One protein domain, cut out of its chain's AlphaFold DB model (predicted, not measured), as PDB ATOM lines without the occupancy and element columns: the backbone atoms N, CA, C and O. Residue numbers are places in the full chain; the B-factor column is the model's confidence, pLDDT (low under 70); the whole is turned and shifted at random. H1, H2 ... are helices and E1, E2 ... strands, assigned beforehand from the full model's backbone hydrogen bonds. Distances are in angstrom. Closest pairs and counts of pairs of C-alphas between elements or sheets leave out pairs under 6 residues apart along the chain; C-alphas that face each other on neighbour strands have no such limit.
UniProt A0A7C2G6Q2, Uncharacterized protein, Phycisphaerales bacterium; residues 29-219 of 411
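What this domain is: This is residues 29 to 219 of the 411 residues of an uncharacterized protein of Phycisphaerales bacterium (UniProt A0A7C2G6Q2). A large, twisted sheet of six strands meets a small sheet of four at its E10 and E7 end, partly face to face as a sandwich with crossed strands, and H3 sits between E5 of the small sheet and E1 and E2 of the large one. At the large sheet's other end H1 and H2 sit by edge strand E3, and the last stretch runs past H4 and along E3 to H5. The printed part has 191 residues with five named helices and ten named strands, in the order E1 E2 H1 H2 E3 E4 H3 E5 E6 E7 E8 E9 E10 H4 H5. The sheets run E3 E4 E2 E1 E10 E7 and E5 E6 E9 E8, both antiparallel. The class is mixed, and the whole is compact, radius of gyration of the C-alphas 17.1 A, and only just flat, spanning 52 by 45 by 25 A.

Where its parts are: E1, residues 32 to 38, begins at C-alpha 32 (27.629, -17.280, -25.993), and E2 is 43 to 49. H1, 58 to 73, is 22.7 A long; H2 is 77 to 82. E3, 87 to 97, spans 27.0 A and bends by 64 degrees at residue 90; E4, 100 to 109, spans 29.5 A. H3, 116 to 130, is 21.0 A long. E5 is 135 to 139, E6 143 to 149, E7 153 to 156, E8 162 to 166, E9 169 to 175 and E10 181 to 187. H4 is 195 to 198, and H5, 210 to 217, ends at C-alpha 217 (33.525, 5.191, -41.830).

How they stand to each other: In the large sheet E1 and E2 form a hairpin, N 34 to O 47 being 2.8 A. E1 also pairs with E10, N 35 to O 183 being 3.0 A. E2, H1 H2 and E3 make a split strand-helix-strand unit, its strands running the same way with E4 between them; the crossover is right-handed. H1 and H2 only graze this sheet. H3 is on it at a height of 9.5 A, and on the small sheet at 7.4 A, over E5, making two layers there, a helix on one face of a sheet. In the sandwich, two sheets face to face, the closest C-alphas of E7 and E8 are Val 155 and Ala 163, 6.7 A. H4 touches H1, closest C-alphas Gln 198 and Lys 62, 6.4 A. H5 is over E4. Every O i to N i+4 pair is within hydrogen-bond range in H1, H2, H3 and H5; H4 is too short for one.

The domain as a whole: The farthest C-alphas, Ala 59 and Gln 141, are 53.2 A apart. The printed part has no cut. The link H4 to H5 is long; its residues 203 to 204 pair with 93 to 94 of E3. Mean pLDDT of the printed part is 85.4, with residues 188 to 194 and 210 to 219 among those under 70.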
ATOM      1  N   GLU A  29      18.893 -17.729 -30.915       84.62
ATOM      2  CA  GLU A  29      19.505 -17.268 -29.673       84.62
ATOM      3  C   GLU A  29      20.886 -17.905 -29.507       84.62
ATOM      4  O   GLU A  29      20.997 -19.132 -29.579       84.62
ATOM      5  N   PRO A  30      21.947 -17.111 -29.313       88.62
ATOM      6  CA  PRO A  30      23.264 -17.639 -28.989       88.62
ATOM      7  C   PRO A  30      23.327 -18.087 -27.526       88.62
ATOM      8  O   PRO A  30      22.717 -17.465 -26.657       88.62
ATOM      9  N   GLN A  31      24.109 -19.130 -27.238       88.62
ATOM     10  CA  GLN A  31      24.478 -19.429 -25.845       88.62
ATOM     11  C   GLN A  31      25.615 -18.526 -25.374       88.62
ATOM     12  O   GLN A  31      25.717 -18.225 -24.191       88.62
ATOM     13  N   GLU A  32      26.464 -18.092 -26.303       90.56
ATOM     14  CA  GLU A  32      27.629 -17.280 -25.993       90.56
ATOM     15  C   GLU A  32      27.808 -16.179 -27.039       90.56
ATOM     16  O   GLU A  32      27.674 -16.417 -28.241       90.56
ATOM     17  N   ILE A  33      28.080 -14.958 -26.581       93.56
ATOM     18  CA  ILE A  33      28.310 -13.785 -27.421       93.56
ATOM     19  C   ILE A  33      29.626 -13.140 -27.011       93.56
ATOM     20  O   ILE A  33      29.784 -12.706 -25.871       93.56
ATOM     21  N   TYR A  34      30.534 -12.997 -27.964       94.25
ATOM     22  CA  TYR A  34      31.680 -12.112 -27.855       94.25
ATOM     23  C   TYR A  34      31.309 -10.805 -28.528       94.25
ATOM     24  O   TYR A  34      30.914 -10.783 -29.694       94.25
ATOM     25  N   LEU A  35      31.428  -9.712 -27.795       94.75
ATOM     26  CA  LEU A  35      31.194  -8.381 -28.328       94.75
ATOM     27  C   LEU A  35      32.441  -7.550 -28.086       94.75
ATOM     28  O   LEU A  35      32.905  -7.450 -26.954       94.75
ATOM     29  N   ARG A  36      32.949  -6.927 -29.145       95.19
ATOM     30  CA  ARG A  36      34.085  -6.019 -29.077       95.19
ATOM     31  C   ARG A  36      33.748  -4.707 -29.764       95.19
ATOM     32  O   ARG A  36      33.288  -4.680 -30.901       95.19
ATOM     33  N   ILE A  37      33.990  -3.605 -29.067       93.81
ATOM     34  CA  ILE A  37      33.767  -2.251 -29.576       93.81
ATOM     35  C   ILE A  37      35.117  -1.566 -29.727       93.81
ATOM     36  O   ILE A  37      35.884  -1.518 -28.770       93.81
ATOM     37  N   TYR A  38      35.363  -0.986 -30.897       91.88
ATOM     38  CA  TYR A  38      36.530  -0.173 -31.226       91.88
ATOM     39  C   TYR A  38      36.059   1.266 -31.468       91.88
ATOM     40  O   TYR A  38      35.687   1.623 -32.592       91.88
ATOM     41  N   PRO A  39      36.000   2.113 -30.424       86.69
ATOM     42  CA  PRO A  39      35.380   3.428 -30.543       86.69
ATOM     43  C   PRO A  39      36.116   4.338 -31.530       86.69
ATOM     44  O   PRO A  39      35.475   4.973 -32.366       86.69
ATOM     45  N   ALA A  40      37.451   4.363 -31.475       82.69
ATOM     46  CA  ALA A  40      38.276   5.168 -32.378       82.69
ATOM     47  C   ALA A  40      38.072   4.766 -33.849       82.69
ATOM     48  O   ALA A  40      37.940   5.622 -34.722       82.69
ATOM     49  N   ASP A  41      37.936   3.462 -34.098       80.31
ATOM     50  CA  ASP A  41      37.744   2.907 -35.437       80.31
ATOM     51  C   ASP A  41      36.282   2.924 -35.898       80.31
ATOM     52  O   ASP A  41      35.998   2.546 -37.038       80.31
ATOM     53  N   ARG A  42      35.354   3.370 -35.035       89.38
ATOM     54  CA  ARG A  42      33.902   3.384 -35.273       89.38
ATOM     55  C   ARG A  42      33.385   2.021 -35.724       89.38
ATOM     56  O   ARG A  42      32.589   1.914 -36.659       89.38
ATOM     57  N   TYR A  43      33.875   0.987 -35.058       91.00
ATOM     58  CA  TYR A  43      33.745  -0.393 -35.488       91.00
ATOM     59  C   TYR A  43      33.310  -1.283 -34.321       91.00
ATOM     60  O   TYR A  43      33.685  -1.059 -33.169       91.00
ATOM     61  N   VAL A  44      32.465  -2.260 -34.625       94.31
ATOM     62  CA  VAL A  44      31.942  -3.242 -33.679       94.31
ATOM     63  C   VAL A  44      32.061  -4.618 -34.308       94.31
ATOM     64  O   VAL A  44      31.693  -4.818 -35.462       94.31
ATOM     65  N   GLU A  45      32.542  -5.562 -33.518       94.75
ATOM     66  CA  GLU A  45      32.616  -6.973 -33.853       94.75
ATOM     67  C   GLU A  45      31.704  -7.749 -32.905       94.75
ATOM     68  O   GLU A  45      31.771  -7.580 -31.684       94.75
ATOM     69  N   ILE A  46      30.845  -8.593 -33.471       95.88
ATOM     70  CA  ILE A  46      29.969  -9.492 -32.720       95.88
ATOM     71  C   ILE A  46      30.232 -10.909 -33.209       95.88
ATOM     72  O   ILE A  46      30.156 -11.178 -34.407       95.88
ATOM     73  N   ILE A  47      30.503 -11.819 -32.280       94.44
ATOM     74  CA  ILE A  47      30.621 -13.247 -32.555       94.44
ATOM     75  C   ILE A  47      29.612 -13.974 -31.682       94.44
ATOM     76  O   ILE A  47      29.654 -13.885 -30.459       94.44
ATOM     77  N   GLU A  48      28.698 -14.688 -32.313       93.44
ATOM     78  CA  GLU A  48      27.688 -15.506 -31.661       93.44
ATOM     79  C   GLU A  48      28.059 -16.979 -31.807       93.44
ATOM     80  O   GLU A  48      28.271 -17.458 -32.919       93.44
ATOM     81  N   TYR A  49      28.102 -17.709 -30.697       90.25
ATOM     82  CA  TYR A  49      28.362 -19.142 -30.666       90.25
ATOM     83  C   TYR A  49      27.139 -19.919 -30.200       90.25
ATOM     84  O   TYR A  49      26.299 -19.431 -29.435       90.25
ATOM     85  N   ASN A  50      27.084 -21.174 -30.650       86.00
ATOM     86  CA  ASN A  50      26.029 -22.116 -30.309       86.00
ATOM     87  C   ASN A  50      24.637 -21.537 -30.590       86.00
ATOM     88  O   ASN A  50      23.766 -21.603 -29.733       86.00
ATOM     89  N   LEU A  51      24.417 -20.942 -31.768       85.31
ATOM     90  CA  LEU A  51      23.084 -20.451 -32.127       85.31
ATOM     91  C   LEU A  51      22.069 -21.598 -32.041       85.31
ATOM     92  O   LEU A  51      22.279 -22.661 -32.628       85.31
ATOM     93  N   LEU A  52      20.989 -21.385 -31.291       76.25
ATOM     94  CA  LEU A  52      19.911 -22.338 -31.039       76.25
ATOM     95  C   LEU A  52      18.595 -21.813 -31.620       76.25
ATOM     96  O   LEU A  52      18.355 -20.609 -31.641       76.25
ATOM     97  N   SER A  53      17.713 -22.722 -32.040       73.75
ATOM     98  CA  SER A  53      16.332 -22.380 -32.414       73.75
ATOM     99  C   SER A  53      15.404 -22.512 -31.205       73.75
ATOM    100  O   SER A  53      15.523 -23.465 -30.431       73.75
ATOM    101  N   THR A  54      14.452 -21.592 -31.044       64.44
ATOM    102  CA  THR A  54      13.458 -21.659 -29.963       64.44
ATOM    103  C   THR A  54      12.225 -22.461 -30.396       64.44
ATOM    104  O   THR A  54      11.389 -21.939 -31.123       64.44
ATOM    105  N   GLN A  55      12.087 -23.710 -29.938       65.31
ATOM    106  CA  GLN A  55      10.841 -24.508 -30.004       65.31
ATOM    107  C   GLN A  55      10.113 -24.555 -31.373       65.31
ATOM    108  O   GLN A  55       8.893 -24.689 -31.415       65.31
ATOM    109  N   LYS A  56      10.837 -24.456 -32.494       69.81
ATOM    110  CA  LYS A  56      10.266 -24.578 -33.845       69.81
ATOM    111  C   LYS A  56      10.350 -26.015 -34.356       69.81
ATOM    112  O   LYS A  56      11.264 -26.760 -33.988       69.81
ATOM    113  N   ASP A  57       9.415 -26.395 -35.222       79.56
ATOM    114  CA  ASP A  57       9.510 -27.651 -35.963       79.56
ATOM    115  C   ASP A  57      10.621 -27.598 -37.035       79.56
ATOM    116  O   ASP A  57      11.197 -26.550 -37.336       79.56
ATOM    117  N   ALA A  58      10.956 -28.754 -37.609       79.31
ATOM    118  CA  ALA A  58      12.059 -28.866 -38.562       79.31
ATOM    119  C   ALA A  58      11.837 -28.088 -39.873       79.31
ATOM    120  O   ALA A  58      12.819 -27.635 -40.466       79.31
ATOM    121  N   ALA A  59      10.589 -27.934 -40.329       81.12
ATOM    122  CA  ALA A  59      10.278 -27.224 -41.568       81.12
ATOM    123  C   ALA A  59      10.474 -25.716 -41.379       81.12
ATOM    124  O   ALA A  59      11.206 -25.091 -42.141       81.12
ATOM    125  N   GLN A  60       9.949 -25.167 -40.283       81.81
ATOM    126  CA  GLN A  60      10.124 -23.759 -39.926       81.81
ATOM    127  C   GLN A  60      11.600 -23.385 -39.737       81.81
ATOM    128  O   GLN A  60      12.024 -22.305 -40.133       81.81
ATOM    129  N   ILE A  61      12.407 -24.284 -39.160       80.50
ATOM    130  CA  ILE A  61      13.858 -24.072 -39.030       80.50
ATOM    131  C   ILE A  61      14.527 -23.980 -40.403       80.50
ATOM    132  O   ILE A  61      15.437 -23.175 -40.586       80.50
ATOM    133  N   LYS A  62      14.108 -24.800 -41.370       83.81
ATOM    134  CA  LYS A  62      14.676 -24.783 -42.721       83.81
ATOM    135  C   LYS A  62      14.348 -23.476 -43.446       83.81
ATOM    136  O   LYS A  62      15.241 -22.904 -44.070       83.81
ATOM    137  N   ASP A  63      13.116 -22.998 -43.310       84.38
ATOM    138  CA  ASP A  63      12.673 -21.731 -43.896       84.38
ATOM    139  C   ASP A  63      13.402 -20.539 -43.262       84.38
ATOM    140  O   ASP A  63      13.945 -19.699 -43.981       84.38
ATOM    141  N   ASP A  64      13.521 -20.516 -41.927       83.38
ATOM    142  CA  ASP A  64      14.319 -19.519 -41.204       83.38
ATOM    143  C   ASP A  64      15.770 -19.512 -41.699       83.38
ATOM    144  O   ASP A  64      16.336 -18.451 -41.942       83.38
ATOM    145  N   ILE A  65      16.388 -20.690 -41.852       86.12
ATOM    146  CA  ILE A  65      17.759 -20.795 -42.356       86.12
ATOM    147  C   ILE A  65      17.843 -20.213 -43.761       86.12
ATOM    148  O   ILE A  65      18.749 -19.428 -44.008       86.12
ATOM    149  N   SER A  66      16.928 -20.564 -44.669       86.81
ATOM    150  CA  SER A  66      16.926 -20.005 -46.025       86.81
ATOM    151  C   SER A  66      16.849 -18.482 -45.988       86.81
ATOM    152  O   SER A  66      17.691 -17.814 -46.573       86.81
ATOM    153  N   HIS A  67      15.913 -17.935 -45.213       86.31
ATOM    154  CA  HIS A  67      15.750 -16.493 -45.095       86.31
ATOM    155  C   HIS A  67      16.977 -15.802 -44.478       86.31
ATOM    156  O   HIS A  67      17.364 -14.715 -44.898       86.31
ATOM    157  N   ILE A  68      17.617 -16.427 -43.487       86.38
ATOM    158  CA  ILE A  68      18.851 -15.906 -42.888       86.38
ATOM    159  C   ILE A  68      19.985 -15.898 -43.888       86.38
ATOM    160  O   ILE A  68      20.755 -14.947 -43.883       86.38
ATOM    161  N   LYS A  69      20.101 -16.926 -44.731       88.50
ATOM    162  CA  LYS A  69      21.135 -16.951 -45.763       88.50
ATOM    163  C   LYS A  69      20.988 -15.758 -46.696       88.50
ATOM    164  O   LYS A  69      21.958 -15.025 -46.835       88.50
ATOM    165  N   ASP A  70      19.779 -15.501 -47.193       85.19
ATOM    166  CA  ASP A  70      19.502 -14.337 -48.043       85.19
ATOM    167  C   ASP A  70      19.888 -13.027 -47.326       85.19
ATOM    168  O   ASP A  70      20.548 -12.155 -47.885       85.19
ATOM    169  N   LEU A  71      19.537 -12.900 -46.039       84.81
ATOM    170  CA  LEU A  71      19.889 -11.722 -45.242       84.81
ATOM    171  C   LEU A  71      21.395 -11.571 -44.999       84.81
ATOM    172  O   LEU A  71      21.871 -10.437 -44.966       84.81
ATOM    173  N   ILE A  72      22.122 -12.669 -44.781       87.88
ATOM    174  CA  ILE A  72      23.579 -12.667 -44.595       87.88
ATOM    175  C   ILE A  72      24.263 -12.301 -45.911       87.88
ATOM    176  O   ILE A  72      25.175 -11.485 -45.901       87.88
ATOM    177  N   GLU A  73      23.821 -12.851 -47.044       84.88
ATOM    178  CA  GLU A  73      24.373 -12.531 -48.367       84.88
ATOM    179  C   GLU A  73      24.250 -11.028 -48.686       84.88
ATOM    180  O   GLU A  73      25.200 -10.428 -49.197       84.88
ATOM    181  N   ASP A  74      23.152 -10.398 -48.250       77.62
ATOM    182  CA  ASP A  74      22.896  -8.954 -48.349       77.62
ATOM    183  C   ASP A  74      23.497  -8.104 -47.203       77.62
ATOM    184  O   ASP A  74      23.263  -6.890 -47.145       77.62
ATOM    185  N   ALA A  75      24.244  -8.704 -46.266       84.25
ATOM    186  CA  ALA A  75      24.796  -8.046 -45.071       84.25
ATOM    187  C   ALA A  75      23.743  -7.257 -44.256       84.25
ATOM    188  O   ALA A  75      23.963  -6.125 -43.805       84.25
ATOM    189  N   ASN A  76      22.551  -7.834 -44.106       84.81
ATOM    190  CA  ASN A  76      21.388  -7.197 -43.496       84.81
ATOM    191  C   ASN A  76      20.830  -7.973 -42.291       84.81
ATOM    192  O   ASN A  76      19.889  -7.499 -41.640       84.81
ATOM    193  N   TYR A  77      21.385  -9.140 -41.959       88.75
ATOM    194  CA  TYR A  77      20.903  -9.962 -40.854       88.75
ATOM    195  C   TYR A  77      21.064  -9.243 -39.512       88.75
ATOM    196  O   TYR A  77      20.098  -9.163 -38.747       88.75
ATOM    197  N   CYS A  78      22.213  -8.618 -39.232       89.44
ATOM    198  CA  CYS A  78      22.409  -7.873 -37.984       89.44
ATOM    199  C   CYS A  78      21.484  -6.670 -37.860       89.44
ATOM    200  O   CYS A  78      20.953  -6.409 -36.777       89.44
ATOM    201  N   ASN A  79      21.258  -5.945 -38.958       86.00
ATOM    202  CA  ASN A  79      20.340  -4.808 -38.961       86.00
ATOM    203  C   ASN A  79      18.923  -5.258 -38.585       86.00
ATOM    204  O   ASN A  79      18.247  -4.590 -37.801       86.00
ATOM    205  N   LYS A  80      18.480  -6.414 -39.097       87.12
ATOM    206  CA  LYS A  80      17.177  -7.000 -38.755       87.12
ATOM    207  C   LYS A  80      17.131  -7.527 -37.322       87.12
ATOM    208  O   LYS A  80      16.164  -7.237 -36.615       87.12
ATOM    209  N   LYS A  81      18.168  -8.251 -36.890       89.50
ATOM    210  CA  LYS A  81      18.255  -8.892 -35.572       89.50
ATOM    211  C   LYS A  81      18.366  -7.876 -34.437       89.50
ATOM    212  O   LYS A  81      17.535  -7.862 -33.533       89.50
ATOM    213  N   PHE A  82      19.376  -7.013 -34.488       89.44
ATOM    214  CA  PHE A  82      19.706  -6.106 -33.388       89.44
ATOM    215  C   PHE A  82      19.032  -4.740 -33.511       89.44
ATOM    216  O   PHE A  82      18.836  -4.063 -32.501       89.44
ATOM    217  N   LYS A  83      18.638  -4.330 -34.725       89.56
ATOM    218  CA  LYS A  83      18.015  -3.021 -34.988       89.56
ATOM    219  C   LYS A  83      18.875  -1.870 -34.451       89.56
ATOM    220  O   LYS A  83      18.367  -0.980 -33.760       89.56
ATOM    221  N   PHE A  84      20.182  -1.926 -34.721       87.81
ATOM    222  CA  PHE A  84      21.112  -0.862 -34.348       87.81
ATOM    223  C   PHE A  84      20.706   0.455 -35.003       87.81
ATOM    224  O   PHE A  84      20.299   0.490 -36.164       87.81
ATOM    225  N   LYS A  85      20.814   1.555 -34.257       82.75
ATOM    226  CA  LYS A  85      20.402   2.869 -34.763       82.75
ATOM    227  C   LYS A  85      21.469   3.500 -35.652       82.75
ATOM    228  O   LYS A  85      21.148   4.251 -36.571       82.75
ATOM    229  N   TYR A  86      22.731   3.239 -35.331       81.25
ATOM    230  CA  TYR A  86      23.866   3.965 -35.900       81.25
ATOM    231  C   TYR A  86      24.861   3.078 -36.640       81.25
ATOM    232  O   TYR A  86      25.799   3.605 -37.235       81.25
ATOM    233  N   PHE A  87      24.680   1.765 -36.592       88.12
ATOM    234  CA  PHE A  87      25.583   0.813 -37.214       88.12
ATOM    235  C   PHE A  87      24.972   0.235 -38.474       88.12
ATOM    236  O   PHE A  87      23.758   0.062 -38.564       88.12
ATOM    237  N   ARG A  88      25.847  -0.085 -39.421       87.06
ATOM    238  CA  ARG A  88      25.537  -0.954 -40.545       87.06
ATOM    239  C   ARG A  88      26.523  -2.104 -40.575       87.06
ATOM    240  O   ARG A  88      27.699  -1.896 -40.270       87.06
ATOM    241  N   SER A  89      26.046  -3.272 -40.972       88.81
ATOM    242  CA  SER A  89      26.924  -4.385 -41.307       88.81
ATOM    243  C   SER A  89      27.754  -4.075 -42.544       88.81
ATOM    244  O   SER A  89      27.273  -3.450 -43.490       88.81
ATOM    245  N   VAL A  90      29.012  -4.496 -42.501       86.38
ATOM    246  CA  VAL A  90      29.918  -4.534 -43.654       86.38
ATOM    247  C   VAL A  90      30.274  -5.959 -44.029       86.38
ATOM    248  O   VAL A  90      30.447  -6.247 -45.200       86.38
ATOM    249  N   GLU A  91      30.333  -6.862 -43.061       88.00
ATOM    250  CA  GLU A  91      30.568  -8.267 -43.342       88.00
ATOM    251  C   GLU A  91      29.791  -9.104 -42.343       88.00
ATOM    252  O   GLU A  91      29.821  -8.848 -41.138       88.00
ATOM    253  N   GLU A  92      29.069 -10.090 -42.852       92.81
ATOM    254  CA  GLU A  92      28.331 -11.041 -42.041       92.81
ATOM    255  C   GLU A  92      28.655 -12.445 -42.519       92.81
ATOM    256  O   GLU A  92      28.737 -12.715 -43.717       92.81
ATOM    257  N   SER A  93      28.834 -13.362 -41.581       93.19
ATOM    258  CA  SER A  93      28.993 -14.769 -41.898       93.19
ATOM    259  C   SER A  93      28.307 -15.643 -40.870       93.19
ATOM    260  O   SER A  93      28.163 -15.288 -39.699       93.19
ATOM    261  N   MET A  94      27.875 -16.809 -41.328       93.81
ATOM    262  CA  MET A  94      27.383 -17.868 -40.476       93.81
ATOM    263  C   MET A  94      27.938 -19.199 -40.970       93.81
ATOM    264  O   MET A  94      27.765 -19.575 -42.132       93.81
ATOM    265  N   ALA A  95      28.622 -19.908 -40.081       91.50
ATOM    266  CA  ALA A  95      29.335 -21.133 -40.400       91.50
ATOM    267  C   ALA A  95      29.030 -22.229 -39.383       91.50
ATOM    268  O   ALA A  95      28.819 -21.973 -38.194       91.50
ATOM    269  N   LYS A  96      29.031 -23.475 -39.856       90.06
ATOM    270  CA  LYS A  96      28.970 -24.648 -38.985       90.06
ATOM    271  C   LYS A  96      30.390 -25.082 -38.641       90.06
ATOM    272  O   LYS A  96      31.127 -25.541 -39.509       90.06
ATOM    273  N   GLU A  97      30.749 -25.005 -37.368       86.19
ATOM    274  CA  GLU A  97      32.077 -25.355 -36.864       86.19
ATOM    275  C   GLU A  97      31.942 -26.393 -35.748       86.19
ATOM    276  O   GLU A  97      31.218 -26.174 -34.787       86.19
ATOM    277  N   ARG A  98      32.612 -27.549 -35.871       82.00
ATOM    278  CA  ARG A  98      32.795 -28.551 -34.791       82.00
ATOM    279  C   ARG A  98      31.552 -28.837 -33.916       82.00
ATOM    280  O   ARG A  98      31.668 -29.061 -32.716       82.00
ATOM    281  N   GLY A  99      30.364 -28.880 -34.524       77.94
ATOM    282  CA  GLY A  99      29.111 -29.206 -33.830       77.94
ATOM    283  C   GLY A  99      28.316 -28.014 -33.291       77.94
ATOM    284  O   GLY A  99      27.305 -28.239 -32.634       77.94
ATOM    285  N   PHE A 100      28.702 -26.779 -33.608       83.75
ATOM    286  CA  PHE A 100      27.945 -25.564 -33.322       83.75
ATOM    287  C   PHE A 100      27.807 -24.680 -34.563       83.75
ATOM    288  O   PHE A 100      28.450 -24.907 -35.589       83.75
ATOM    289  N   ILE A 101      26.923 -23.686 -34.472       89.75
ATOM    290  CA  ILE A 101      26.791 -22.629 -35.474       89.75
ATOM    291  C   ILE A 101      27.405 -21.363 -34.895       89.75
ATOM    292  O   ILE A 101      27.058 -20.960 -33.781       89.75
ATOM    293  N   LYS A 102      28.318 -20.774 -35.662       92.50
ATOM    294  CA  LYS A 102      29.000 -19.525 -35.359       92.50
ATOM    295  C   LYS A 102      28.488 -18.445 -36.298       92.50
ATOM    296  O   LYS A 102      28.564 -18.616 -37.511       92.50
ATOM    297  N   GLY A 103      27.973 -17.357 -35.741       93.75
ATOM    298  CA  GLY A 103      27.704 -16.119 -36.464       93.75
ATOM    299  C   GLY A 103      28.827 -15.122 -36.205       93.75
ATOM    300  O   GLY A 103      29.247 -14.970 -35.061       93.75
ATOM    301  N   HIS A 104      29.331 -14.456 -37.236       94.75
ATOM    302  CA  HIS A 104      30.377 -13.443 -37.106       94.75
ATOM    303  C   HIS A 104      29.994 -12.216 -37.914       94.75
ATOM    304  O   HIS A 104      29.666 -12.319 -39.096       94.75
ATOM    305  N   TYR A 105      29.993 -11.067 -37.250       94.12
ATOM    306  CA  TYR A 105      29.426  -9.847 -37.786       94.12
ATOM    307  C   TYR A 105      30.337  -8.657 -37.523       94.12
ATOM    308  O   TYR A 105      30.727  -8.375 -36.385       94.12
ATOM    309  N   HIS A 106      30.613  -7.931 -38.594       91.25
ATOM    310  CA  HIS A 106      31.451  -6.752 -38.633       91.25
ATOM    311  C   HIS A 106      30.562  -5.554 -38.932       91.25
ATOM    312  O   HIS A 106      29.935  -5.477 -39.991       91.25
ATOM    313  N   LEU A 107      30.507  -4.602 -38.006       91.94
ATOM    314  CA  LEU A 107      29.661  -3.426 -38.123       91.94
ATOM    315  C   LEU A 107      30.474  -2.148 -38.010       91.94
ATOM    316  O   LEU A 107      31.447  -2.055 -37.268       91.94
ATOM    317  N   VAL A 108      30.015  -1.117 -38.702       89.94
ATOM    318  CA  VAL A 108      30.651   0.200 -38.713       89.94
ATOM    319  C   VAL A 108      29.618   1.300 -38.565       89.94
ATOM    320  O   VAL A 108      28.466   1.166 -38.985       89.94
ATOM    321  N   THR A 109      30.038   2.409 -37.968       86.81
ATOM    322  CA  THR A 109      29.220   3.612 -37.827       86.81
ATOM    323  C   THR A 109      29.917   4.827 -38.424       86.81
ATOM    324  O   THR A 109      31.137   4.953 -38.404       86.81
ATOM    325  N   ASN A 110      29.125   5.760 -38.947       74.94
ATOM    326  CA  ASN A 110      29.607   7.085 -39.325       74.94
ATOM    327  C   ASN A 110      29.490   8.102 -38.176       74.94
ATOM    328  O   ASN A 110      29.897   9.255 -38.332       74.94
ATOM    329  N   GLN A 111      28.943   7.707 -37.019       79.75
ATOM    330  CA  GLN A 111      28.872   8.576 -35.851       79.75
ATOM    331  C   GLN A 111      30.281   8.891 -35.354       79.75
ATOM    332  O   GLN A 111      31.055   8.002 -34.998       79.75
ATOM    333  N   LEU A 112      30.616  10.179 -35.332       74.31
ATOM    334  CA  LEU A 112      31.861  10.654 -34.747       74.31
ATOM    335  C   LEU A 112      31.725  10.639 -33.226       74.31
ATOM    336  O   LEU A 112      30.835  11.281 -32.671       74.31
ATOM    337  N   ILE A 113      32.638   9.949 -32.551       81.31
ATOM    338  CA  ILE A 113      32.721   9.958 -31.092       81.31
ATOM    339  C   ILE A 113      33.575  11.159 -30.690       81.31
ATOM    340  O   ILE A 113      34.779  11.044 -30.491       81.31
ATOM    341  N   LYS A 114      32.962  12.346 -30.653       80.81
ATOM    342  CA  LYS A 114      33.679  13.594 -30.334       80.81
ATOM    343  C   LYS A 114      33.736  13.882 -28.843       80.81
ATOM    344  O   LYS A 114      34.584  14.646 -28.395       80.81
ATOM    345  N   ASN A 115      32.793  13.331 -28.086       85.94
ATOM    346  CA  ASN A 115      32.661  13.593 -26.667       85.94
ATOM    347  C   ASN A 115      32.143  12.362 -25.907       85.94
ATOM    348  O   ASN A 115      31.712  11.357 -26.484       85.94
ATOM    349  N   LYS A 116      32.171  12.481 -24.579       89.06
ATOM    350  CA  LYS A 116      31.713  11.463 -23.630       89.06
ATOM    351  C   LYS A 116      30.248  11.060 -23.841       89.06
ATOM    352  O   LYS A 116      29.911   9.889 -23.708       89.06
ATOM    353  N   GLU A 117      29.376  11.996 -24.203       90.38
ATOM    354  CA  GLU A 117      27.942  11.741 -24.402       90.38
ATOM    355  C   GLU A 117      27.684  10.865 -25.634       90.38
ATOM    356  O   GLU A 117      26.867   9.943 -25.581       90.38
ATOM    357  N   ASN A 118      28.414  11.101 -26.729       88.81
ATOM    358  CA  ASN A 118      28.349  10.260 -27.922       88.81
ATOM    359  C   ASN A 118      28.817   8.838 -27.612       88.81
ATOM    360  O   ASN A 118      28.160   7.883 -28.024       88.81
ATOM    361  N   MET A 119      29.894   8.693 -26.836       90.00
ATOM    362  CA  MET A 119      30.395   7.386 -26.406       90.00
ATOM    363  C   MET A 119      29.372   6.650 -25.529       90.00
ATOM    364  O   MET A 119      29.070   5.489 -25.786       90.00
ATOM    365  N   ILE A 120      28.755   7.340 -24.563       93.38
ATOM    366  CA  ILE A 120      27.680   6.783 -23.725       93.38
ATOM    367  C   ILE A 120      26.504   6.321 -24.588       93.38
ATOM    368  O   ILE A 120      26.033   5.197 -24.426       93.38
ATOM    369  N   SER A 121      26.034   7.153 -25.522       91.25
ATOM    370  CA  SER A 121      24.939   6.779 -26.422       91.25
ATOM    371  C   SER A 121      25.296   5.578 -27.298       91.25
ATOM    372  O   SER A 121      24.418   4.760 -27.563       91.25
ATOM    373  N   LEU A 122      26.542   5.483 -27.765       91.69
ATOM    374  CA  LEU A 122      27.019   4.372 -28.582       91.69
ATOM    375  C   LEU A 122      26.998   3.064 -27.793       91.69
ATOM    376  O   LEU A 122      26.398   2.090 -28.235       91.69
ATOM    377  N   PHE A 123      27.598   3.060 -26.601       93.44
ATOM    378  CA  PHE A 123      27.644   1.886 -25.732       93.44
ATOM    379  C   PHE A 123      26.230   1.466 -25.321       93.44
ATOM    380  O   PHE A 123      25.894   0.287 -25.395       93.44
ATOM    381  N   LYS A 124      25.366   2.423 -24.961       94.44
ATOM    382  CA  LYS A 124      23.960   2.142 -24.639       94.44
ATOM    383  C   LYS A 124      23.216   1.475 -25.793       94.44
ATOM    384  O   LYS A 124      22.456   0.546 -25.536       94.44
ATOM    385  N   ASP A 125      23.420   1.929 -27.031       93.44
ATOM    386  CA  ASP A 125      22.805   1.297 -28.203       93.44
ATOM    387  C   ASP A 125      23.375  -0.111 -28.402       93.44
ATOM    388  O   ASP A 125      22.629  -1.082 -28.336       93.44
ATOM    389  N   VAL A 126      24.697  -0.255 -28.540       93.88
ATOM    390  CA  VAL A 126      25.322  -1.549 -28.857       93.88
ATOM    391  C   VAL A 126      25.016  -2.599 -27.790       93.88
ATOM    392  O   VAL A 126      24.399  -3.624 -28.082       93.88
ATOM    393  N   PHE A 127      25.377  -2.330 -26.535       93.12
ATOM    394  CA  PHE A 127      25.161  -3.283 -25.453       93.12
ATOM    395  C   PHE A 127      23.678  -3.467 -25.146       93.12
ATOM    396  O   PHE A 127      23.252  -4.588 -24.898       93.12
ATOM    397  N   GLY A 128      22.866  -2.406 -25.194       92.56
ATOM    398  CA  GLY A 128      21.431  -2.515 -24.936       92.56
ATOM    399  C   GLY A 128      20.712  -3.403 -25.950       92.56
ATOM    400  O   GLY A 128      19.834  -4.181 -25.570       92.56
ATOM    401  N   LYS A 129      21.102  -3.334 -27.231       93.50
ATOM    402  CA  LYS A 129      20.551  -4.191 -28.289       93.50
ATOM    403  C   LYS A 129      21.060  -5.627 -28.207       93.50
ATOM    404  O   LYS A 129      20.241  -6.538 -28.294       93.50
ATOM    405  N   VAL A 130      22.361  -5.835 -27.996       91.56
ATOM    406  CA  VAL A 130      22.948  -7.184 -27.880       91.56
ATOM    407  C   VAL A 130      22.423  -7.905 -26.636       91.56
ATOM    408  O   VAL A 130      21.970  -9.039 -26.730       91.56
ATOM    409  N   LEU A 131      22.381  -7.226 -25.485       89.12
ATOM    410  CA  LEU A 131      21.863  -7.782 -24.226       89.12
ATOM    411  C   LEU A 131      20.329  -7.814 -24.156       89.12
ATOM    412  O   LEU A 131      19.772  -8.388 -23.216       89.12
ATOM    413  N   ARG A 132      19.645  -7.146 -25.095       90.06
ATOM    414  CA  ARG A 132      18.181  -6.977 -25.149       90.06
ATOM    415  C   ARG A 132      17.578  -6.464 -23.840       90.06
ATOM    416  O   ARG A 132      16.532  -6.921 -23.388       90.06
ATOM    417  N   ARG A 133      18.250  -5.502 -23.212       91.88
ATOM    418  CA  ARG A 133      17.850  -4.924 -21.922       91.88
ATOM    419  C   ARG A 133      18.306  -3.483 -21.808       91.88
ATOM    420  O   ARG A 133      19.149  -3.012 -22.568       91.88
ATOM    421  N   LYS A 134      17.750  -2.770 -20.831       94.44
ATOM    422  CA  LYS A 134      18.226  -1.429 -20.505       94.44
ATOM    423  C   LYS A 134      19.642  -1.524 -19.936       94.44
ATOM    424  O   LYS A 134      19.887  -2.285 -19.002       94.44
ATOM    425  N   VAL A 135      20.532  -0.723 -20.506       95.25
ATOM    426  CA  VAL A 135      21.922  -0.592 -20.083       95.25
ATOM    427  C   VAL A 135      22.175   0.855 -19.695       95.25
ATOM    428  O   VAL A 135      21.816   1.783 -20.427       95.25
ATOM    429  N   ASP A 136      22.810   1.040 -18.548       96.94
ATOM    430  CA  ASP A 136      23.359   2.316 -18.125       96.94
ATOM    431  C   ASP A 136      24.880   2.302 -18.252       96.94
ATOM    432  O   ASP A 136      25.526   1.282 -18.039       96.94
ATOM    433  N   VAL A 137      25.442   3.432 -18.679       96.38
ATOM    434  CA  VAL A 137      26.872   3.568 -18.969       96.38
ATOM    435  C   VAL A 137      27.373   4.808 -18.254       96.38
ATOM    436  O   VAL A 137      26.795   5.888 -18.410       96.38
ATOM    437  N   THR A 138      28.446   4.654 -17.490       96.12
ATOM    438  CA  THR A 138      29.188   5.748 -16.871       96.12
ATOM    439  C   THR A 138      30.590   5.789 -17.462       96.12
ATOM    440  O   THR A 138      31.175   4.765 -17.795       96.12
ATOM    441  N   ILE A 139      31.129   6.993 -17.624       93.88
ATOM    442  CA  ILE A 139      32.514   7.201 -18.051       93.88
ATOM    443  C   ILE A 139      33.137   8.144 -17.028       93.88
ATOM    444  O   ILE A 139      32.742   9.308 -16.944       93.88
ATOM    445  N   ALA A 140      34.052   7.647 -16.216       93.38
ATOM    446  CA  ALA A 140      34.879   8.428 -15.310       93.38
ATOM    447  C   ALA A 140      36.254   8.696 -15.946       93.38
ATOM    448  O   ALA A 140      36.527   8.296 -17.080       93.38
ATOM    449  N   GLN A 141      37.121   9.409 -15.224       91.00
ATOM    450  CA  GLN A 141      38.455   9.757 -15.720       91.00
ATOM    451  C   GLN A 141      39.307   8.512 -16.010       91.00
ATOM    452  O   GLN A 141      39.997   8.473 -17.023       91.00
ATOM    453  N   SER A 142      39.236   7.495 -15.150       93.94
ATOM    454  CA  SER A 142      40.048   6.277 -15.246       93.94
ATOM    455  C   SER A 142      39.286   5.049 -15.732       93.94
ATOM    456  O   SER A 142      39.927   4.081 -16.137       93.94
ATOM    457  N   GLU A 143      37.953   5.064 -15.699       95.31
ATOM    458  CA  GLU A 143      37.141   3.876 -15.964       95.31
ATOM    459  C   GLU A 143      35.854   4.144 -16.752       95.31
ATOM    460  O   GLU A 143      35.240   5.208 -16.657       95.31
ATOM    461  N   ILE A 144      35.408   3.127 -17.483       94.62
ATOM    462  CA  ILE A 144      34.081   3.040 -18.091       94.62
ATOM    463  C   ILE A 144      33.318   1.927 -17.385       94.62
ATOM    464  O   ILE A 144      33.787   0.793 -17.352       94.62
ATOM    465  N   GLY A 145      32.145   2.250 -16.844       95.56
ATOM    466  CA  GLY A 145      31.257   1.310 -16.169       95.56
ATOM    467  C   GLY A 145      30.007   1.029 -16.995       95.56
ATOM    468  O   GLY A 145      29.342   1.955 -17.464       95.56
ATOM    469  N   LEU A 146      29.653  -0.242 -17.145       95.75
ATOM    470  CA  LEU A 146      28.427  -0.696 -17.792       95.75
ATOM    471  C   LEU A 146      27.550  -1.436 -16.784       95.75
ATOM    472  O   LEU A 146      28.002  -2.395 -16.174       95.75
ATOM    473  N   PHE A 147      26.296  -1.014 -16.639       95.31
ATOM    474  CA  PHE A 147      25.364  -1.489 -15.617       95.31
ATOM    475  C   PHE A 147      24.079  -2.004 -16.253       95.31
ATOM    476  O   PHE A 147      23.465  -1.331 -17.081       95.31
ATOM    477  N   PHE A 148      23.635  -3.186 -15.838       94.88
ATOM    478  CA  PHE A 148      22.390  -3.784 -16.315       94.88
ATOM    479  C   PHE A 148      21.811  -4.753 -15.284       94.88
ATOM    480  O   PHE A 148      22.411  -5.016 -14.241       94.88
ATOM    481  N   SER A 149      20.607  -5.258 -15.554       92.31
ATOM    482  CA  SER A 149      19.943  -6.252 -14.704       92.31
ATOM    483  C   SER A 149      19.750  -7.586 -15.426       92.31
ATOM    484  O   SER A 149      19.494  -7.606 -16.627       92.31
ATOM    485  N   GLY A 150      19.848  -8.693 -14.693       87.56
ATOM    486  CA  GLY A 150      19.503 -10.046 -15.125       87.56
ATOM    487  C   GLY A 150      20.421 -11.113 -14.536       87.56
ATOM    488  O   GLY A 150      21.630 -10.915 -14.420       87.56
ATOM    489  N   ASN A 151      19.815 -12.234 -14.144       86.12
ATOM    490  CA  ASN A 151      20.518 -13.408 -13.617       86.12
ATOM    491  C   ASN A 151      20.783 -14.479 -14.676       86.12
ATOM    492  O   ASN A 151      21.523 -15.415 -14.421       86.12
ATOM    493  N   ASP A 152      20.183 -14.301 -15.847       82.94
ATOM    494  CA  ASP A 152      20.263 -15.145 -17.033       82.94
ATOM    495  C   ASP A 152      21.560 -14.952 -17.833       82.94
ATOM    496  O   ASP A 152      21.839 -15.726 -18.744       82.94
ATOM    497  N   ILE A 153      22.339 -13.916 -17.499       84.00
ATOM    498  CA  ILE A 153      23.599 -13.579 -18.159       84.00
ATOM    499  C   ILE A 153      24.756 -13.686 -17.172       84.00
ATOM    500  O   ILE A 153      24.833 -12.957 -16.175       84.00
ATOM    501  N   ASN A 154      25.703 -14.542 -17.533       85.62
ATOM    502  CA  ASN A 154      27.026 -14.617 -16.944       85.62
ATOM    503  C   ASN A 154      28.006 -13.820 -17.807       85.62
ATOM    504  O   ASN A 154      28.003 -13.921 -19.032       85.62
ATOM    505  N   VAL A 155      28.846 -13.015 -17.165       84.69
ATOM    506  CA  VAL A 155      29.854 -12.188 -17.837       84.69
ATOM    507  C   VAL A 155      31.215 -12.849 -17.647       84.69
ATOM    508  O   VAL A 155      31.651 -13.032 -16.513       84.69
ATOM    509  N   GLY A 156      31.863 -13.222 -18.747       77.44
ATOM    510  CA  GLY A 156      33.214 -13.782 -18.760       77.44
ATOM    511  C   GLY A 156      34.314 -12.714 -18.768       77.44
ATOM    512  O   GLY A 156      34.053 -11.526 -18.980       77.44
ATOM    513  N   GLN A 157      35.557 -13.152 -18.541       64.69
ATOM    514  CA  GLN A 157      36.743 -12.294 -18.604       64.69
ATOM    515  C   GLN A 157      37.102 -11.987 -20.065       64.69
ATOM    516  O   GLN A 157      37.543 -12.863 -20.804       64.69
ATOM    517  N   GLY A 158      36.880 -10.736 -20.466       77.25
ATOM    518  CA  GLY A 158      37.561 -10.107 -21.597       77.25
ATOM    519  C   GLY A 158      38.761  -9.289 -21.102       77.25
ATOM    520  O   GLY A 158      39.425  -9.669 -20.141       77.25
ATOM    521  N   ASN A 159      38.983  -8.114 -21.684       85.12
ATOM    522  CA  ASN A 159      39.910  -7.079 -21.233       85.12
ATOM    523  C   ASN A 159      39.303  -6.141 -20.172       85.12
ATOM    524  O   ASN A 159      39.822  -5.050 -19.926       85.12
ATOM    525  N   SER A 160      38.187  -6.535 -19.560       86.06
ATOM    526  CA  SER A 160      37.581  -5.795 -18.458       86.06
ATOM    527  C   SER A 160      38.450  -5.868 -17.197       86.06
ATOM    528  O   SER A 160      39.122  -6.860 -16.927       86.06
ATOM    529  N   LEU A 161      38.412  -4.808 -16.388       88.19
ATOM    530  CA  LEU A 161      39.030  -4.755 -15.056       88.19
ATOM    531  C   LEU A 161      38.334  -5.701 -14.066       88.19
ATOM    532  O   LEU A 161      38.895  -6.058 -13.034       88.19
ATOM    533  N   GLY A 162      37.094  -6.082 -14.372       86.38
ATOM    534  CA  GLY A 162      36.308  -7.023 -13.595       86.38
ATOM    535  C   GLY A 162      34.817  -6.919 -13.897       86.38
ATOM    536  O   GLY A 162      34.338  -5.949 -14.496       86.38
ATOM    537  N   ALA A 163      34.081  -7.928 -13.442       87.06
ATOM    538  CA  ALA A 163      32.626  -7.946 -13.433       87.06
ATOM    539  C   ALA A 163      32.125  -8.087 -11.990       87.06
ATOM    540  O   ALA A 163      32.676  -8.844 -11.194       87.06
ATOM    541  N   TYR A 164      31.066  -7.358 -11.656       88.94
ATOM    542  CA  TYR A 164      30.418  -7.384 -10.352       88.94
ATOM    543  C   TYR A 164      28.970  -7.850 -10.489       88.94
ATOM    544  O   TYR A 164      28.242  -7.405 -11.378       88.94
ATOM    545  N   ALA A 165      28.531  -8.712  -9.574       89.50
ATOM    546  CA  ALA A 165      27.156  -9.182  -9.490       89.50
ATOM    547  C   ALA A 165      26.621  -9.013  -8.061       89.50
ATOM    548  O   ALA A 165      27.223  -9.499  -7.106       89.50
ATOM    549  N   LYS A 166      25.468  -8.347  -7.909       92.00
ATOM    550  CA  LYS A 166      24.740  -8.245  -6.630       92.00
ATOM    551  C   LYS A 166      23.247  -8.398  -6.866       92.00
ATOM    552  O   LYS A 166      22.608  -7.510  -7.434       92.00
ATOM    553  N   GLY A 167      22.684  -9.518  -6.418       91.81
ATOM    554  CA  GLY A 167      21.302  -9.875  -6.735       91.81
ATOM    555  C   GLY A 167      21.106  -9.929  -8.251       91.81
ATOM    556  O   GLY A 167      21.898 -10.552  -8.950       91.81
ATOM    557  N   ASN A 168      20.102  -9.220  -8.766       92.50
ATOM    558  CA  ASN A 168      19.850  -9.111 -10.203       92.50
ATOM    559  C   ASN A 168      20.714  -8.067 -10.922       92.50
ATOM    560  O   ASN A 168      20.594  -7.949 -12.134       92.50
ATOM    561  N   LYS A 169      21.551  -7.291 -10.226       93.50
ATOM    562  CA  LYS A 169      22.373  -6.247 -10.850       93.50
ATOM    563  C   LYS A 169      23.708  -6.817 -11.311       93.50
ATOM    564  O   LYS A 169      24.301  -7.660 -10.630       93.50
ATOM    565  N   ARG A 170      24.175  -6.337 -12.458       93.50
ATOM    566  CA  ARG A 170      25.469  -6.649 -13.064       93.50
ATOM    567  C   ARG A 170      26.185  -5.346 -13.400       93.50
ATOM    568  O   ARG A 170      25.539  -4.396 -13.847       93.50
ATOM    569  N   ALA A 171      27.491  -5.307 -13.171       93.44
ATOM    570  CA  ALA A 171      28.348  -4.199 -13.567       93.44
ATOM    571  C   ALA A 171      29.656  -4.715 -14.170       93.44
ATOM    572  O   ALA A 171      30.151  -5.761 -13.754       93.44
ATOM    573  N   ILE A 172      30.196  -4.002 -15.150       93.50
ATOM    574  CA  ILE A 172      31.444  -4.350 -15.835       93.50
ATOM    575  C   ILE A 172      32.248  -3.082 -16.017       93.50
ATOM    576  O   ILE A 172      31.679  -2.044 -16.359       93.50
ATOM    577  N   TYR A 173      33.551  -3.182 -15.789       94.06
ATOM    578  CA  TYR A 173      34.442  -2.035 -15.796       94.06
ATOM    579  C   TYR A 173      35.580  -2.245 -16.779       94.06
ATOM    580  O   TYR A 173      36.143  -3.332 -16.860       94.06
ATOM    581  N   TRP A 174      35.955  -1.188 -17.483       95.12
ATOM    582  CA  TRP A 174      37.167  -1.125 -18.296       95.12
ATOM    583  C   TRP A 174      37.941   0.131 -17.943       95.12
ATOM    584  O   TRP A 174      37.364   1.090 -17.432       95.12
ATOM    585  N   LYS A 175      39.230   0.159 -18.265       94.25
ATOM    586  CA  LYS A 175      40.011   1.390 -18.199       94.25
ATOM    587  C   LYS A 175      39.557   2.353 -19.304       94.25
ATOM    588  O   LYS A 175      39.227   1.938 -20.413       94.25
ATOM    589  N   THR A 176      39.520   3.650 -19.019       90.12
ATOM    590  CA  THR A 176      39.241   4.657 -20.053       90.12
ATOM    591  C   THR A 176      40.427   4.764 -21.012       90.12
ATOM    592  O   THR A 176      41.579   4.790 -20.585       90.12
ATOM    593  N   GLY A 177      40.145   4.876 -22.312       86.88
ATOM    594  CA  GLY A 177      41.173   5.056 -23.343       86.88
ATOM    595  C   GLY A 177      41.730   3.755 -23.918       86.88
ATOM    596  O   GLY A 177      42.670   3.805 -24.705       86.88
ATOM    597  N   GLU A 178      41.142   2.608 -23.573       90.19
ATOM    598  CA  GLU A 178      41.473   1.339 -24.220       90.19
ATOM    599  C   GLU A 178      41.194   1.396 -25.726       90.19
ATOM    600  O   GLU A 178      40.228   2.027 -26.179       90.19
ATOM    601  N   LYS A 179      42.037   0.700 -26.502       89.19
ATOM    602  CA  LYS A 179      41.881   0.595 -27.962       89.19
ATOM    603  C   LYS A 179      40.530  -0.025 -28.324       89.19
ATOM    604  O   LYS A 179      39.888   0.390 -29.288       89.19
ATOM    605  N   TYR A 180      40.105  -1.011 -27.540       91.94
ATOM    606  CA  TYR A 180      38.815  -1.666 -27.665       91.94
ATOM    607  C   TYR A 180      38.291  -2.118 -26.304       91.94
ATOM    608  O   TYR A 180      39.042  -2.242 -25.341       91.94
ATOM    609  N   TYR A 181      36.994  -2.388 -26.250       92.06
ATOM    610  CA  TYR A 181      36.278  -2.843 -25.064       92.06
ATOM    611  C   TYR A 181      35.601  -4.147 -25.441       92.06
ATOM    612  O   TYR A 181      34.725  -4.128 -26.314       92.06
ATOM    613  N   ASP A 182      36.030  -5.263 -24.856       92.69
ATOM    614  CA  ASP A 182      35.409  -6.556 -25.113       92.69
ATOM    615  C   ASP A 182      34.723  -7.157 -23.887       92.69
ATOM    616  O   ASP A 182      34.982  -6.827 -22.725       92.69
ATOM    617  N   ILE A 183      33.748  -7.999 -24.195       90.06
ATOM    618  CA  ILE A 183      32.948  -8.740 -23.242       90.06
ATOM    619  C   ILE A 183      32.665 -10.122 -23.816       90.06
ATOM    620  O   ILE A 183      32.403 -10.270 -25.013       90.06
ATOM    621  N   VAL A 184      32.655 -11.116 -22.935       90.62
ATOM    622  CA  VAL A 184      32.085 -12.430 -23.221       90.62
ATOM    623  C   VAL A 184      30.808 -12.564 -22.411       90.62
ATOM    624  O   VAL A 184      30.801 -12.353 -21.198       90.62
ATOM    625  N   LEU A 185      29.712 -12.870 -23.084       87.94
ATOM    626  CA  LEU A 185      28.393 -13.026 -22.496       87.94
ATOM    627  C   LEU A 185      27.965 -14.468 -22.669       87.94
ATOM    628  O   LEU A 185      27.832 -14.929 -23.793       87.94
ATOM    629  N   ASN A 186      27.701 -15.149 -21.565       86.81
ATOM    630  CA  ASN A 186      27.146 -16.489 -21.561       86.81
ATOM    631  C   ASN A 186      25.700 -16.414 -21.086       86.81
ATOM    632  O   ASN A 186      25.430 -15.946 -19.978       86.81
ATOM    633  N   VAL A 187      24.780 -16.857 -21.929       78.31
ATOM    634  CA  VAL A 187      23.359 -16.959 -21.615       78.31
ATOM    635  C   VAL A 187      23.071 -18.413 -21.287       78.31
ATOM    636  O   VAL A 187      23.434 -19.308 -22.054       78.31
ATOM    637  N   ASP A 188      22.412 -18.661 -20.157       68.75
ATOM    638  CA  ASP A 188      21.969 -20.011 -19.809       68.75
ATOM    639  C   ASP A 188      20.784 -20.397 -20.707       68.75
ATOM    640  O   ASP A 188      19.610 -20.199 -20.389       68.75
ATOM    641  N   ALA A 189      21.095 -20.837 -21.923       62.72
ATOM    642  CA  ALA A 189      20.095 -21.190 -22.912       62.72
ATOM    643  C   ALA A 189      19.681 -22.654 -22.715       62.72
ATOM    644  O   ALA A 189      20.495 -23.574 -22.849       62.72
ATOM    645  N   GLY A 190      18.393 -22.872 -22.432       60.03
ATOM    646  CA  GLY A 190      17.808 -24.207 -22.315       60.03
ATOM    647  C   GLY A 190      18.115 -25.103 -23.525       60.03
ATOM    648  O   GLY A 190      18.300 -24.638 -24.651       60.03
ATOM    649  N   LYS A 191      18.178 -26.421 -23.299       54.94
ATOM    650  CA  LYS A 191      18.587 -27.423 -24.299       54.94
ATOM    651  C   LYS A 191      17.640 -27.452 -25.514       54.94
ATOM    652  O   LYS A 191      16.674 -28.203 -25.504       54.94
ATOM    653  N   ASN A 192      17.949 -26.728 -26.593       59.78
ATOM    654  CA  ASN A 192      17.261 -26.863 -27.889       59.78
ATOM    655  C   ASN A 192      18.259 -26.870 -29.060       59.78
ATOM    656  O   ASN A 192      18.826 -25.845 -29.406       59.78
ATOM    657  N   LYS A 193      18.482 -28.039 -29.688       65.38
ATOM    658  CA  LYS A 193      19.641 -28.314 -30.576       65.38
ATOM    659  C   LYS A 193      19.324 -28.487 -32.079       65.38
ATOM    660  O   LYS A 193      20.164 -28.981 -32.828       65.38
ATOM    661  N   ALA A 194      18.122 -28.145 -32.544       67.12
ATOM    662  CA  ALA A 194      17.631 -28.587 -33.861       67.12
ATOM    663  C   ALA A 194      18.316 -27.933 -35.088       67.12
ATOM    664  O   ALA A 194      18.395 -28.556 -36.148       67.12
ATOM    665  N   ILE A 195      18.880 -26.731 -34.952       76.25
ATOM    666  CA  ILE A 195      19.441 -25.958 -36.077       76.25
ATOM    667  C   ILE A 195      20.732 -26.547 -36.675       76.25
ATOM    668  O   ILE A 195      20.896 -26.556 -37.893       76.25
ATOM    669  N   ILE A 196      21.623 -27.116 -35.854       78.56
ATOM    670  CA  ILE A 196      22.944 -27.614 -36.292       78.56
ATOM    671  C   ILE A 196      22.825 -28.704 -37.370       78.56
ATOM    672  O   ILE A 196      23.690 -28.837 -38.243       78.56
ATOM    673  N   LYS A 197      21.759 -29.510 -37.310       79.31
ATOM    674  CA  LYS A 197      21.495 -30.567 -38.294       79.31
ATOM    675  C   LYS A 197      21.029 -30.008 -39.641       79.31
ATOM    676  O   LYS A 197      21.308 -30.627 -40.658       79.31
ATOM    677  N   GLN A 198      20.351 -28.863 -39.638       81.50
ATOM    678  CA  GLN A 198      19.748 -28.252 -40.827       81.50
ATOM    679  C   GLN A 198      20.676 -27.231 -41.509       81.50
ATOM    680  O   GLN A 198      20.526 -26.949 -42.697       81.50
ATOM    681  N   PHE A 199      21.664 -26.691 -40.791       83.00
ATOM    682  CA  PHE A 199      22.631 -25.744 -41.346       83.00
ATOM    683  C   PHE A 199      23.789 -26.487 -42.038       83.00
ATOM    684  O   PHE A 199      24.762 -26.898 -41.404       83.00
ATOM    685  N   GLY A 200      23.641 -26.736 -43.343       78.00
ATOM    686  CA  GLY A 200      24.559 -27.579 -44.124       78.00
ATOM    687  C   GLY A 200      25.724 -26.868 -44.822       78.00
ATOM    688  O   GLY A 200      26.571 -27.549 -45.385       78.00
ATOM    689  N   GLN A 201      25.777 -25.534 -44.816       79.75
ATOM    690  CA  GLN A 201      26.771 -24.774 -45.583       79.75
ATOM    691  C   GLN A 201      27.209 -23.513 -44.843       79.75
ATOM    692  O   GLN A 201      26.430 -22.961 -44.070       79.75
ATOM    693  N   ASN A 202      28.419 -23.042 -45.131       88.38
ATOM    694  CA  ASN A 202      28.868 -21.724 -44.703       88.38
ATOM    695  C   ASN A 202      28.253 -20.672 -45.625       88.38
ATOM    696  O   ASN A 202      28.252 -20.852 -46.842       88.38
ATOM    697  N   VAL A 203      27.735 -19.593 -45.049       90.62
ATOM    698  CA  VAL A 203      27.230 -18.443 -45.801       90.62
ATOM    699  C   VAL A 203      27.943 -17.199 -45.316       90.62
ATOM    700  O   VAL A 203      28.182 -17.036 -44.120       90.62
ATOM    701  N   LYS A 204      28.337 -16.353 -46.260       92.12
ATOM    702  CA  LYS A 204      29.107 -15.144 -46.017       92.12
ATOM    703  C   LYS A 204      28.641 -14.081 -47.006       92.12
ATOM    704  O   LYS A 204      28.425 -14.398 -48.174       92.12
ATOM    705  N   SER A 205      28.495 -12.846 -46.544       88.38
ATOM    706  CA  SER A 205      28.308 -11.692 -47.420       88.38
ATOM    707  C   SER A 205      29.528 -11.496 -48.325       88.38
ATOM    708  O   SER A 205      30.603 -12.050 -48.090       88.38
ATOM    709  N   ARG A 206      29.415 -10.635 -49.340       84.88
ATOM    710  CA  ARG A 206      30.608 -10.178 -50.067       84.88
ATOM    711  C   ARG A 206      31.610  -9.571 -49.078       84.88
ATOM    712  O   ARG A 206      31.226  -8.762 -48.236       84.88
ATOM    713  N   GLU A 207      32.879  -9.943 -49.208       78.31
ATOM    714  CA  GLU A 207      33.970  -9.287 -48.490       78.31
ATOM    715  C   GLU A 207      34.097  -7.842 -48.987       78.31
ATOM    716  O   GLU A 207      34.173  -7.579 -50.192       78.31
ATOM    717  N   ILE A 208      34.039  -6.896 -48.055       68.94
ATOM    718  CA  ILE A 208      34.128  -5.470 -48.357       68.94
ATOM    719  C   ILE A 208      35.587  -5.051 -48.202       68.94
ATOM    720  O   ILE A 208      36.207  -5.340 -47.182       68.94
ATOM    721  N   SER A 209      36.141  -4.364 -49.204       73.50
ATOM    722  CA  SER A 209      37.542  -3.938 -49.140       73.50
ATOM    723  C   SER A 209      37.773  -2.929 -48.007       73.50
ATOM    724  O   SER A 209      36.864  -2.190 -47.610       73.50
ATOM    725  N   GLU A 210      39.009  -2.829 -47.507       67.94
ATOM    726  CA  GLU A 210      39.369  -1.800 -46.521       67.94
ATOM    727  C   GLU A 210      39.032  -0.384 -47.012       67.94
ATOM    728  O   GLU A 210      38.606   0.461 -46.225       67.94
ATOM    729  N   GLU A 211      39.160  -0.126 -48.315       66.62
ATOM    730  CA  GLU A 211      38.774   1.141 -48.937       66.62
ATOM    731  C   GLU A 211      37.268   1.401 -48.801       66.62
ATOM    732  O   GLU A 211      36.853   2.477 -48.374       66.62
ATOM    733  N   GLU A 212      36.427   0.410 -49.097       61.84
ATOM    734  CA  GLU A 212      34.975   0.513 -48.949       61.84
ATOM    735  C   GLU A 212      34.562   0.680 -47.472       61.84
ATOM    736  O   GLU A 212      33.667   1.476 -47.160       61.84
ATOM    737  N   ILE A 213      35.251   0.010 -46.541       64.69
ATOM    738  CA  ILE A 213      35.085   0.196 -45.090       64.69
ATOM    739  C   ILE A 213      35.507   1.610 -44.670       64.69
ATOM    740  O   ILE A 213      34.804   2.271 -43.903       64.69
ATOM    741  N   ASN A 214      36.620   2.128 -45.175       65.12
ATOM    742  CA  ASN A 214      37.086   3.472 -44.847       65.12
ATOM    743  C   ASN A 214      36.164   4.544 -45.437       65.12
ATOM    744  O   ASN A 214      35.778   5.474 -44.729       65.12
ATOM    745  N   ASN A 215      35.690   4.365 -46.670       63.97
ATOM    746  CA  ASN A 215      34.667   5.205 -47.294       63.97
ATOM    747  C   ASN A 215      33.365   5.201 -46.490       63.97
ATOM    748  O   ASN A 215      32.717   6.238 -46.336       63.97
ATOM    749  N   THR A 216      33.010   4.043 -45.931       64.12
ATOM    750  CA  THR A 216      31.881   3.863 -45.021       64.12
ATOM    751  C   THR A 216      32.044   4.650 -43.725       64.12
ATOM    752  O   THR A 216      31.151   5.403 -43.329       64.12
ATOM    753  N   LYS A 217      33.186   4.474 -43.057       63.38
ATOM    754  CA  LYS A 217      33.525   5.191 -41.830       63.38
ATOM    755  C   LYS A 217      33.511   6.696 -42.102       63.38
ATOM    756  O   LYS A 217      32.964   7.468 -41.324       63.38
ATOM    757  N   ASN A 218      34.022   7.125 -43.248       60.56
ATOM    758  CA  ASN A 218      34.126   8.529 -43.629       60.56
ATOM    759  C   ASN A 218      32.858   9.092 -44.290       60.56
ATOM    760  O   ASN A 218      32.886  10.209 -44.806       60.56
ATOM    761  N   GLN A 219      31.727   8.371 -44.252       58.53
ATOM    762  CA  GLN A 219      30.469   8.906 -44.765       58.53
ATOM    763  C   GLN A 219      30.055  10.152 -43.994       58.53
ATOM    764  O   GLN A 219      29.824  10.137 -42.785       58.53
TER     765      GLN A 219